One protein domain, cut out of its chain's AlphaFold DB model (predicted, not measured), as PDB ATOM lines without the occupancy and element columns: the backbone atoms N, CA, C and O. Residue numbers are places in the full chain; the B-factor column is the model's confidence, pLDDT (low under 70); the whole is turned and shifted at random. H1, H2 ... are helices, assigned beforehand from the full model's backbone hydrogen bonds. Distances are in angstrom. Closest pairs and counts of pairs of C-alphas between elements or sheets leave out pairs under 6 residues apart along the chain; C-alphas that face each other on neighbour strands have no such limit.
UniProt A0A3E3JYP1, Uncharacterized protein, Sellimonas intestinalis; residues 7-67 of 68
ATOM      1  N   ASN A   7      19.882  28.816 -55.447       96.50
ATOM      2  CA  ASN A   7      20.674  29.260 -54.297       96.50
ATOM      3  C   ASN A   7      20.189  30.594 -53.707       96.50
ATOM      4  O   ASN A   7      20.396  30.832 -52.520       96.50
ATOM      5  N   GLU A   8      19.565  31.463 -54.506       96.56
ATOM      6  CA  GLU A   8      18.970  32.706 -54.006       96.56
ATOM      7  C   GLU A   8      17.672  32.436 -53.240       96.56
ATOM      8  O   GLU A   8      17.443  33.074 -52.218       96.56
ATOM      9  N   PHE A   9      16.887  31.435 -53.652       96.31
ATOM     10  CA  PHE A   9      15.737  30.961 -52.877       96.31
ATOM     11  C   PHE A   9      16.162  30.427 -51.503       96.31
ATOM     12  O   PHE A   9      15.618  30.826 -50.480       96.31
ATOM     13  N   ILE A  10      17.205  29.592 -51.440       96.19
ATOM     14  CA  ILE A  10      17.700  29.067 -50.153       96.19
ATOM     15  C   ILE A  10      18.132  30.191 -49.199       96.19
ATOM     16  O   ILE A  10      17.942  30.082 -47.987       96.19
ATOM     17  N   LYS A  11      18.703  31.278 -49.730       96.69
ATOM     18  CA  LYS A  11      19.087  32.454 -48.935       96.69
ATOM     19  C   LYS A  11      17.895  33.309 -48.511       96.69
ATOM     20  O   LYS A  11      18.019  34.006 -47.510       96.69
ATOM     21  N   SER A  12      16.791  33.295 -49.260       95.62
ATOM     22  CA  SER A  12      15.596  34.066 -48.909       95.62
ATOM     23  C   SER A  12      14.758  33.421 -47.806       95.62
ATOM     24  O   SER A  12      13.928  34.116 -47.237       95.62
ATOM     25  N   LEU A  13      14.979  32.137 -47.496       97.19
ATOM     26  CA  LEU A  13      14.269  31.435 -46.423       97.19
ATOM     27  C   LEU A  13      14.561  32.059 -45.053       97.19
ATOM     28  O   LEU A  13      15.705  32.045 -44.575       97.19
ATOM     29  N   THR A  14      13.503  32.542 -44.416       97.44
ATOM     30  CA  THR A  14      13.491  33.073 -43.053       97.44
ATOM     31  C   THR A  14      13.552  31.954 -42.005       97.44
ATOM     32  O   THR A  14      13.604  30.765 -42.328       97.44
ATOM     33  N   GLU A  15      13.601  32.329 -40.726       96.69
ATOM     34  CA  GLU A  15      13.487  31.373 -39.617       96.69
ATOM     35  C   GLU A  15      12.083  30.756 -39.558       96.69
ATOM     36  O   GLU A  15      11.970  29.537 -39.476       96.69
ATOM     37  N   GLU A  16      11.035  31.561 -39.752       96.81
ATOM     38  CA  GLU A  16       9.642  31.094 -39.811       96.81
ATOM     39  C   GLU A  16       9.427  30.075 -40.943       96.81
ATOM     40  O   GLU A  16       8.788  29.044 -40.743       96.81
ATOM     41  N   ASP A  17      10.033  30.303 -42.112       96.31
ATOM     42  CA  ASP A  17       9.976  29.359 -43.232       96.31
ATOM     43  C   ASP A  17      10.622  28.015 -42.879       96.31
ATOM     44  O   ASP A  17      10.130  26.946 -43.242       96.31
ATOM     45  N   ARG A  18      11.750  28.056 -42.161       94.94
ATOM     46  CA  ARG A  18      12.452  26.848 -41.713       94.94
ATOM     47  C   ARG A  18      11.632  26.110 -40.670       94.94
ATOM     48  O   ARG A  18      11.577  24.884 -40.733       94.94
ATOM     49  N   ASP A  19      10.997  26.824 -39.751       94.75
ATOM     50  CA  ASP A  19      10.115  26.235 -38.748       94.75
ATOM     51  C   ASP A  19       8.914  25.560 -39.411       94.75
ATOM     52  O   ASP A  19       8.639  24.397 -39.118       94.75
ATOM     53  N   TYR A  20       8.288  26.216 -40.391       94.06
ATOM     54  CA  TYR A  20       7.214  25.627 -41.193       94.06
ATOM     55  C   TYR A  20       7.671  24.377 -41.961       94.06
ATOM     56  O   TYR A  20       7.017  23.333 -41.920       94.06
ATOM     57  N   ILE A  21       8.827  24.426 -42.635       94.56
ATOM     58  CA  ILE A  21       9.379  23.258 -43.343       94.56
ATOM     59  C   ILE A  21       9.582  22.092 -42.367       94.56
ATOM     60  O   ILE A  21       9.204  20.960 -42.685       94.56
ATOM     61  N   ASN A  22      10.142  22.375 -41.188       91.62
ATOM     62  CA  ASN A  22      10.447  21.397 -40.144       91.62
ATOM     63  C   ASN A  22       9.229  20.978 -39.304       91.62
ATOM     64  O   ASN A  22       9.359  20.068 -38.480       91.62
ATOM     65  N   GLU A  23       8.065  21.604 -39.495       87.50
ATOM     66  CA  GLU A  23       6.885  21.378 -38.669       87.50
ATOM     67  C   GLU A  23       6.475  19.900 -38.672       87.50
ATOM     68  O   GLU A  23       6.373  19.236 -39.716       87.50
ATOM     69  N   CYS A  24       6.246  19.366 -37.475       77.38
ATOM     70  CA  CYS A  24       5.907  17.970 -37.265       77.38
ATOM     71  C   CYS A  24       4.782  17.879 -36.236       77.38
ATOM     72  O   CYS A  24       4.999  18.144 -35.057       77.38
ATOM     73  N   GLU A  25       3.591  17.503 -36.697       69.44
ATOM     74  CA  GLU A  25       2.399  17.399 -35.846       69.44
ATOM     75  C   GLU A  25       2.383  16.108 -35.008       69.44
ATOM     76  O   GLU A  25       1.783  16.072 -33.935       69.44
ATOM     77  N   ASP A  26       3.111  15.071 -35.436       70.69
ATOM     78  CA  ASP A  26       3.068  13.751 -34.810       70.69
ATOM     79  C   ASP A  26       4.341  13.429 -34.026       70.69
ATOM     80  O   ASP A  26       5.454  13.453 -34.559       70.69
ATOM     81  N   SER A  27       4.179  13.021 -32.767       75.44
ATOM     82  CA  SER A  27       5.241  12.360 -32.002       75.44
ATOM     83  C   SER A  27       5.191  10.850 -32.231       75.44
ATOM     84  O   SER A  27       4.125  10.239 -32.203       75.44
ATOM     85  N   ILE A  28       6.350  10.226 -32.457       82.25
ATOM     86  CA  ILE A  28       6.444   8.764 -32.466       82.25
ATOM     87  C   ILE A  28       6.522   8.250 -31.030       82.25
ATOM     88  O   ILE A  28       7.353   8.700 -30.240       82.25
ATOM     89  N   ASN A  29       5.685   7.270 -30.701       81.50
ATOM     90  CA  ASN A  29       5.873   6.469 -29.501       81.50
ATOM     91  C   ASN A  29       6.771   5.275 -29.850       81.50
ATOM     92  O   ASN A  29       6.389   4.435 -30.664       81.50
ATOM     93  N   ILE A  30       7.978   5.234 -29.284       83.69
ATOM     94  CA  ILE A  30       8.948   4.163 -29.535       83.69
ATOM     95  C   ILE A  30       8.838   3.150 -28.401       83.69
ATOM     96  O   ILE A  30       9.276   3.414 -27.281       83.69
ATOM     97  N   ASP A  31       8.308   1.974 -28.715       87.56
ATOM     98  CA  ASP A  31       8.405   0.807 -27.848       87.56
ATOM     99  C   ASP A  31       9.662   0.013 -28.216       87.56
ATOM    100  O   ASP A  31       9.709  -0.669 -29.236       87.56
ATOM    101  N   THR A  32      10.708   0.104 -27.395       87.62
ATOM    102  CA  THR A  32      11.968  -0.619 -27.629       87.62
ATOM    103  C   THR A  32      11.858  -2.124 -27.388       87.62
ATOM    104  O   THR A  32      12.814  -2.851 -27.668       87.62
ATOM    105  N   SER A  33      10.725  -2.603 -26.864       92.25
ATOM    106  CA  SER A  33      10.432  -4.029 -26.742       92.25
ATOM    107  C   SER A  33       9.807  -4.626 -28.009       92.25
ATOM    108  O   SER A  33       9.812  -5.850 -28.156       92.25
ATOM    109  N   ASP A  34       9.341  -3.790 -28.948       91.38
ATOM    110  CA  ASP A  34       8.865  -4.225 -30.262       91.38
ATOM    111  C   ASP A  34      10.048  -4.730 -31.112       91.38
ATOM    112  O   ASP A  34      10.975  -3.963 -31.390       91.38
ATOM    113  N   PRO A  35      10.039  -5.991 -31.589       92.25
ATOM    114  CA  PRO A  35      11.062  -6.504 -32.501       92.25
ATOM    115  C   PRO A  35      11.257  -5.659 -33.772       92.25
ATOM    116  O   PRO A  35      12.342  -5.681 -34.354       92.25
ATOM    117  N   ASN A  36      10.236  -4.903 -34.185       91.88
ATOM    118  CA  ASN A  36      10.240  -4.062 -35.381       91.88
ATOM    119  C   ASN A  36      10.481  -2.573 -35.078       91.88
ATOM    120  O   ASN A  36      10.328  -1.735 -35.971       91.88
ATOM    121  N   PHE A  37      10.885  -2.202 -33.856       92.88
ATOM    122  CA  PHE A  37      11.000  -0.789 -33.469       92.88
ATOM    123  C   PHE A  37      11.911   0.028 -34.410       92.88
ATOM    124  O   PHE A  37      11.625   1.190 -34.693       92.88
ATOM    125  N   MET A  38      12.977  -0.578 -34.948       92.69
ATOM    126  CA  MET A  38      13.887   0.082 -35.895       92.69
ATOM    127  C   MET A  38      13.225   0.377 -37.245       92.69
ATOM    128  O   MET A  38      13.489   1.424 -37.833       92.69
ATOM    129  N   GLU A  39      12.353  -0.511 -37.731       91.50
ATOM    130  CA  GLU A  39      11.595  -0.295 -38.968       91.50
ATOM    131  C   GLU A  39      10.572   0.829 -38.779       91.50
ATOM    132  O   GLU A  39      10.483   1.727 -39.615       91.50
ATOM    133  N   ASN A  40       9.892   0.855 -37.630       88.19
ATOM    134  CA  ASN A  40       8.958   1.924 -37.274       88.19
ATOM    135  C   ASN A  40       9.661   3.294 -37.200       88.19
ATOM    136  O   ASN A  40       9.158   4.284 -37.735       88.19
ATOM    137  N   ILE A  41      10.859   3.352 -36.604       91.12
ATOM    138  CA  ILE A  41      11.690   4.566 -36.587       91.12
ATOM    139  C   ILE A  41      12.090   4.974 -38.009       91.12
ATOM    140  O   ILE A  41      11.959   6.145 -38.367       91.12
ATOM    141  N   ALA A  42      12.567   4.035 -38.830       90.12
ATOM    142  CA  ALA A  42      12.993   4.320 -40.198       90.12
ATOM    143  C   ALA A  42      11.832   4.825 -41.072       90.12
ATOM    144  O   ALA A  42      11.991   5.804 -41.808       90.12
ATOM    145  N   GLY A  43      10.656   4.203 -40.954       89.38
ATOM    146  CA  GLY A  43       9.435   4.620 -41.640       89.38
ATOM    147  C   GLY A  43       9.011   6.031 -41.242       89.38
ATOM    148  O   GLY A  43       8.726   6.857 -42.106       89.38
ATOM    149  N   TYR A  44       9.067   6.346 -39.949       89.50
ATOM    150  CA  TYR A  44       8.739   7.676 -39.443       89.50
ATOM    151  C   TYR A  44       9.745   8.757 -39.860       89.50
ATOM    152  O   TYR A  44       9.347   9.844 -40.268       89.50
ATOM    153  N   ILE A  45      11.052   8.482 -39.825       89.50
ATOM    154  CA  ILE A  45      12.057   9.425 -40.349       89.50
ATOM    155  C   ILE A  45      11.814   9.683 -41.842       89.50
ATOM    156  O   ILE A  45      11.871  10.828 -42.293       89.50
ATOM    157  N   SER A  46      11.500   8.629 -42.601       88.94
ATOM    158  CA  SER A  46      11.230   8.732 -44.037       88.94
ATOM    159  C   SER A  46       9.970   9.551 -44.328       88.94
ATOM    160  O   SER A  46       9.998  10.417 -45.204       88.94
ATOM    161  N   SER A  47       8.882   9.337 -43.578       87.44
ATOM    162  CA  SER A  47       7.640  10.100 -43.748       87.44
ATOM    163  C   SER A  47       7.826  11.580 -43.405       87.44
ATOM    164  O   SER A  47       7.361  12.439 -44.157       87.44
ATOM    165  N   ARG A  48       8.586  11.894 -42.344       88.06
ATOM    166  CA  ARG A  48       8.955  13.279 -42.020       88.06
ATOM    167  C   ARG A  48       9.748  13.935 -43.143       88.06
ATOM    168  O   ARG A  48       9.384  15.017 -43.593       88.06
ATOM    169  N   GLY A  49      10.805  13.271 -43.616       91.06
ATOM    170  CA  GLY A  49      11.647  13.791 -44.696       91.06
ATOM    171  C   GLY A  49      10.851  14.074 -45.972       91.06
ATOM    172  O   GLY A  49      11.082  15.084 -46.641       91.06
ATOM    173  N   PHE A  50       9.865  13.227 -46.280       92.00
ATOM    174  CA  PHE A  50       8.952  13.447 -47.398       92.00
ATOM    175  C   PHE A  50       8.080  14.697 -47.208       92.00
ATOM    176  O   PHE A  50       8.032  15.538 -48.104       92.00
ATOM    177  N   GLY A  51       7.457  14.871 -46.037       92.44
ATOM    178  CA  GLY A  51       6.658  16.064 -45.728       92.44
ATOM    179  C   GLY A  51       7.470  17.360 -45.805       92.44
ATOM    180  O   GLY A  51       7.060  18.309 -46.474       92.44
ATOM    181  N   MET A  52       8.671  17.370 -45.220       94.38
ATOM    182  CA  MET A  52       9.603  18.503 -45.309       94.38
ATOM    183  C   MET A  52       9.952  18.843 -46.765       94.38
ATOM    184  O   MET A  52       9.959  20.012 -47.155       94.38
ATOM    185  N   SER A  53      10.203  17.820 -47.589       94.88
ATOM    186  CA  SER A  53      10.528  17.998 -49.009       94.88
ATOM    187  C   SER A  53       9.364  18.606 -49.795       94.88
ATOM    188  O   SER A  53       9.591  19.462 -50.649       94.88
ATOM    189  N   LEU A  54       8.122  18.205 -49.499       95.50
ATOM    190  CA  LEU A  54       6.931  18.777 -50.133       95.50
ATOM    191  C   LEU A  54       6.747  20.255 -49.784       95.50
ATOM    192  O   LEU A  54       6.486  21.052 -50.683       95.50
ATOM    193  N   ARG A  55       6.933  20.637 -48.515       95.81
ATOM    194  CA  ARG A  55       6.840  22.045 -48.094       95.81
ATOM    195  C   ARG A  55       7.909  22.899 -48.769       95.81
ATOM    196  O   ARG A  55       7.588  23.939 -49.333       95.81
ATOM    197  N   LEU A  56       9.157  22.423 -48.807       96.50
ATOM    198  CA  LEU A  56      10.242  23.119 -49.503       96.50
ATOM    199  C   LEU A  56       9.941  23.296 -51.002       96.50
ATOM    200  O   LEU A  56      10.188  24.365 -51.560       96.50
ATOM    201  N   LEU A  57       9.393  22.262 -51.651       97.00
ATOM    202  CA  LEU A  57       9.005  22.317 -53.061       97.00
ATOM    203  C   LEU A  57       7.869  23.316 -53.303       97.00
ATOM    204  O   LEU A  57       7.930  24.069 -54.273       97.00
ATOM    205  N   GLN A  58       6.857  23.334 -52.433       96.25
ATOM    206  CA  GLN A  58       5.754  24.291 -52.509       96.25
ATOM    207  C   GLN A  58       6.275  25.733 -52.429       96.25
ATOM    208  O   GLN A  58       5.972  26.542 -53.302       96.25
ATOM    209  N   MET A  59       7.121  26.029 -51.442       96.94
ATOM    210  CA  MET A  59       7.693  27.365 -51.271       96.94
ATOM    211  C   MET A  59       8.564  27.779 -52.460       96.94
ATOM    212  O   MET A  59       8.503  28.919 -52.916       96.94
ATOM    213  N   TYR A  60       9.355  26.849 -53.006       96.81
ATOM    214  CA  TYR A  60      10.144  27.126 -54.205       96.81
ATOM    215  C   TYR A  60       9.253  27.418 -55.419       96.81
ATOM    216  O   TYR A  60       9.558  28.318 -56.202       96.81
ATOM    217  N   HIS A  61       8.152  26.677 -55.570       95.88
ATOM    218  CA  HIS A  61       7.181  26.892 -56.639       95.88
ATOM    219  C   HIS A  61       6.521  28.277 -56.542       95.88
ATOM    220  O   HIS A  61       6.407  28.976 -57.547       95.88
ATOM    221  N   GLU A  62       6.117  28.699 -55.345       95.50
ATOM    222  CA  GLU A  62       5.565  30.039 -55.114       95.50
ATOM    223  C   GLU A  62       6.607  31.116 -55.461       95.50
ATOM    224  O   GLU A  62       6.356  31.973 -56.308       95.50
ATOM    225  N   TRP A  63       7.828  30.986 -54.942       95.88
ATOM    226  CA  TRP A  63       8.920  31.931 -55.189       95.88
ATOM    227  C   TRP A  63       9.339  32.051 -56.664       95.88
ATOM    228  O   TRP A  63       9.681  33.140 -57.133       95.88
ATOM    229  N   ILE A  64       9.354  30.947 -57.422       94.88
ATOM    230  CA  ILE A  64       9.674  31.004 -58.857       94.88
ATOM    231  C   ILE A  64       8.506  31.574 -59.666       94.88
ATOM    232  O   ILE A  64       8.747  32.262 -60.654       94.88
ATOM    233  N   SER A  65       7.258  31.345 -59.241       93.62
ATOM    234  CA  SER A  65       6.076  31.875 -59.930       93.62
ATOM    235  C   SER A  65       6.009  33.405 -59.919       93.62
ATOM    236  O   SER A  65       5.537  33.993 -60.884       93.62
ATOM    237  N   GLU A  66       6.571  34.057 -58.898       91.31
ATOM    238  CA  GLU A  66       6.696  35.521 -58.819       91.31
ATOM    239  C   GLU A  66       7.713  36.110 -59.818       91.31
ATOM    240  O   GLU A  66       7.790  37.328 -59.996       91.31
ATOM    241  N   GLN A  67       8.527  35.260 -60.448       89.25
ATOM    242  CA  GLN A  67       9.578  35.645 -61.399       89.25
ATOM    243  C   GLN A  67       9.229  35.320 -62.854       89.25
ATOM    244  O   GLN A  67      10.019  35.655 -63.744       89.25
TER     245      GLN A  67
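What this domain is: This is residues 7 to 67 of the 68 residues of an uncharacterized protein of Sellimonas intestinalis (UniProt A0A3E3JYP1). One long helix, H3, makes the length of a rod; two short helices, H1 and H2, sit over its later half, and a long link without a named element leads from H2 to its beginning, where the chain folds back. The printed part has 61 residues with three named helices, in the order H1, H2, H3, and no named strand: all helix. It is only just loose, close to extended, with a radius of gyration of the C-alphas of 15.6 A and spans of 52 by 17 by 17 A.

Where its parts are: H3, residues 37 to 65, runs 42.3 A from C-alpha 37 at (11.000, -0.789, -33.469) to C-alpha 65 at (6.076, 31.875, -59.930). H2 is residues 15 to 22, 10.4 A. H1, residues 7 to 12, 8.8 A, begins at (20.674, 29.260, -54.297).

How they stand to each other: H2 touches H3, at its residues 52 to 56 alone; the closest C-alphas, of Ile 21 and Met 52, are 5.2 A apart. They run opposite ways at a steep tilt of 46 degrees. H1 and H3 are close but not clearly touching, the closest C-alphas, of Phe 9 and Tyr 60, being 6.9 A apart, and about perpendicular at 89 degrees. H1 and H2 are apart. In H1, H2 and H3 every O i to N i+4 pair is within hydrogen-bond range.

The domain as a whole: The C-alphas farthest apart, of Ser 33 and Gln 67, are 52.7 A apart. The printed part has no cut. The link from H2 to H3 is long, 14 residues; that from H1 to H2 is tight. Mean pLDDT of the printed part is 91.4, with residue 25 under 70.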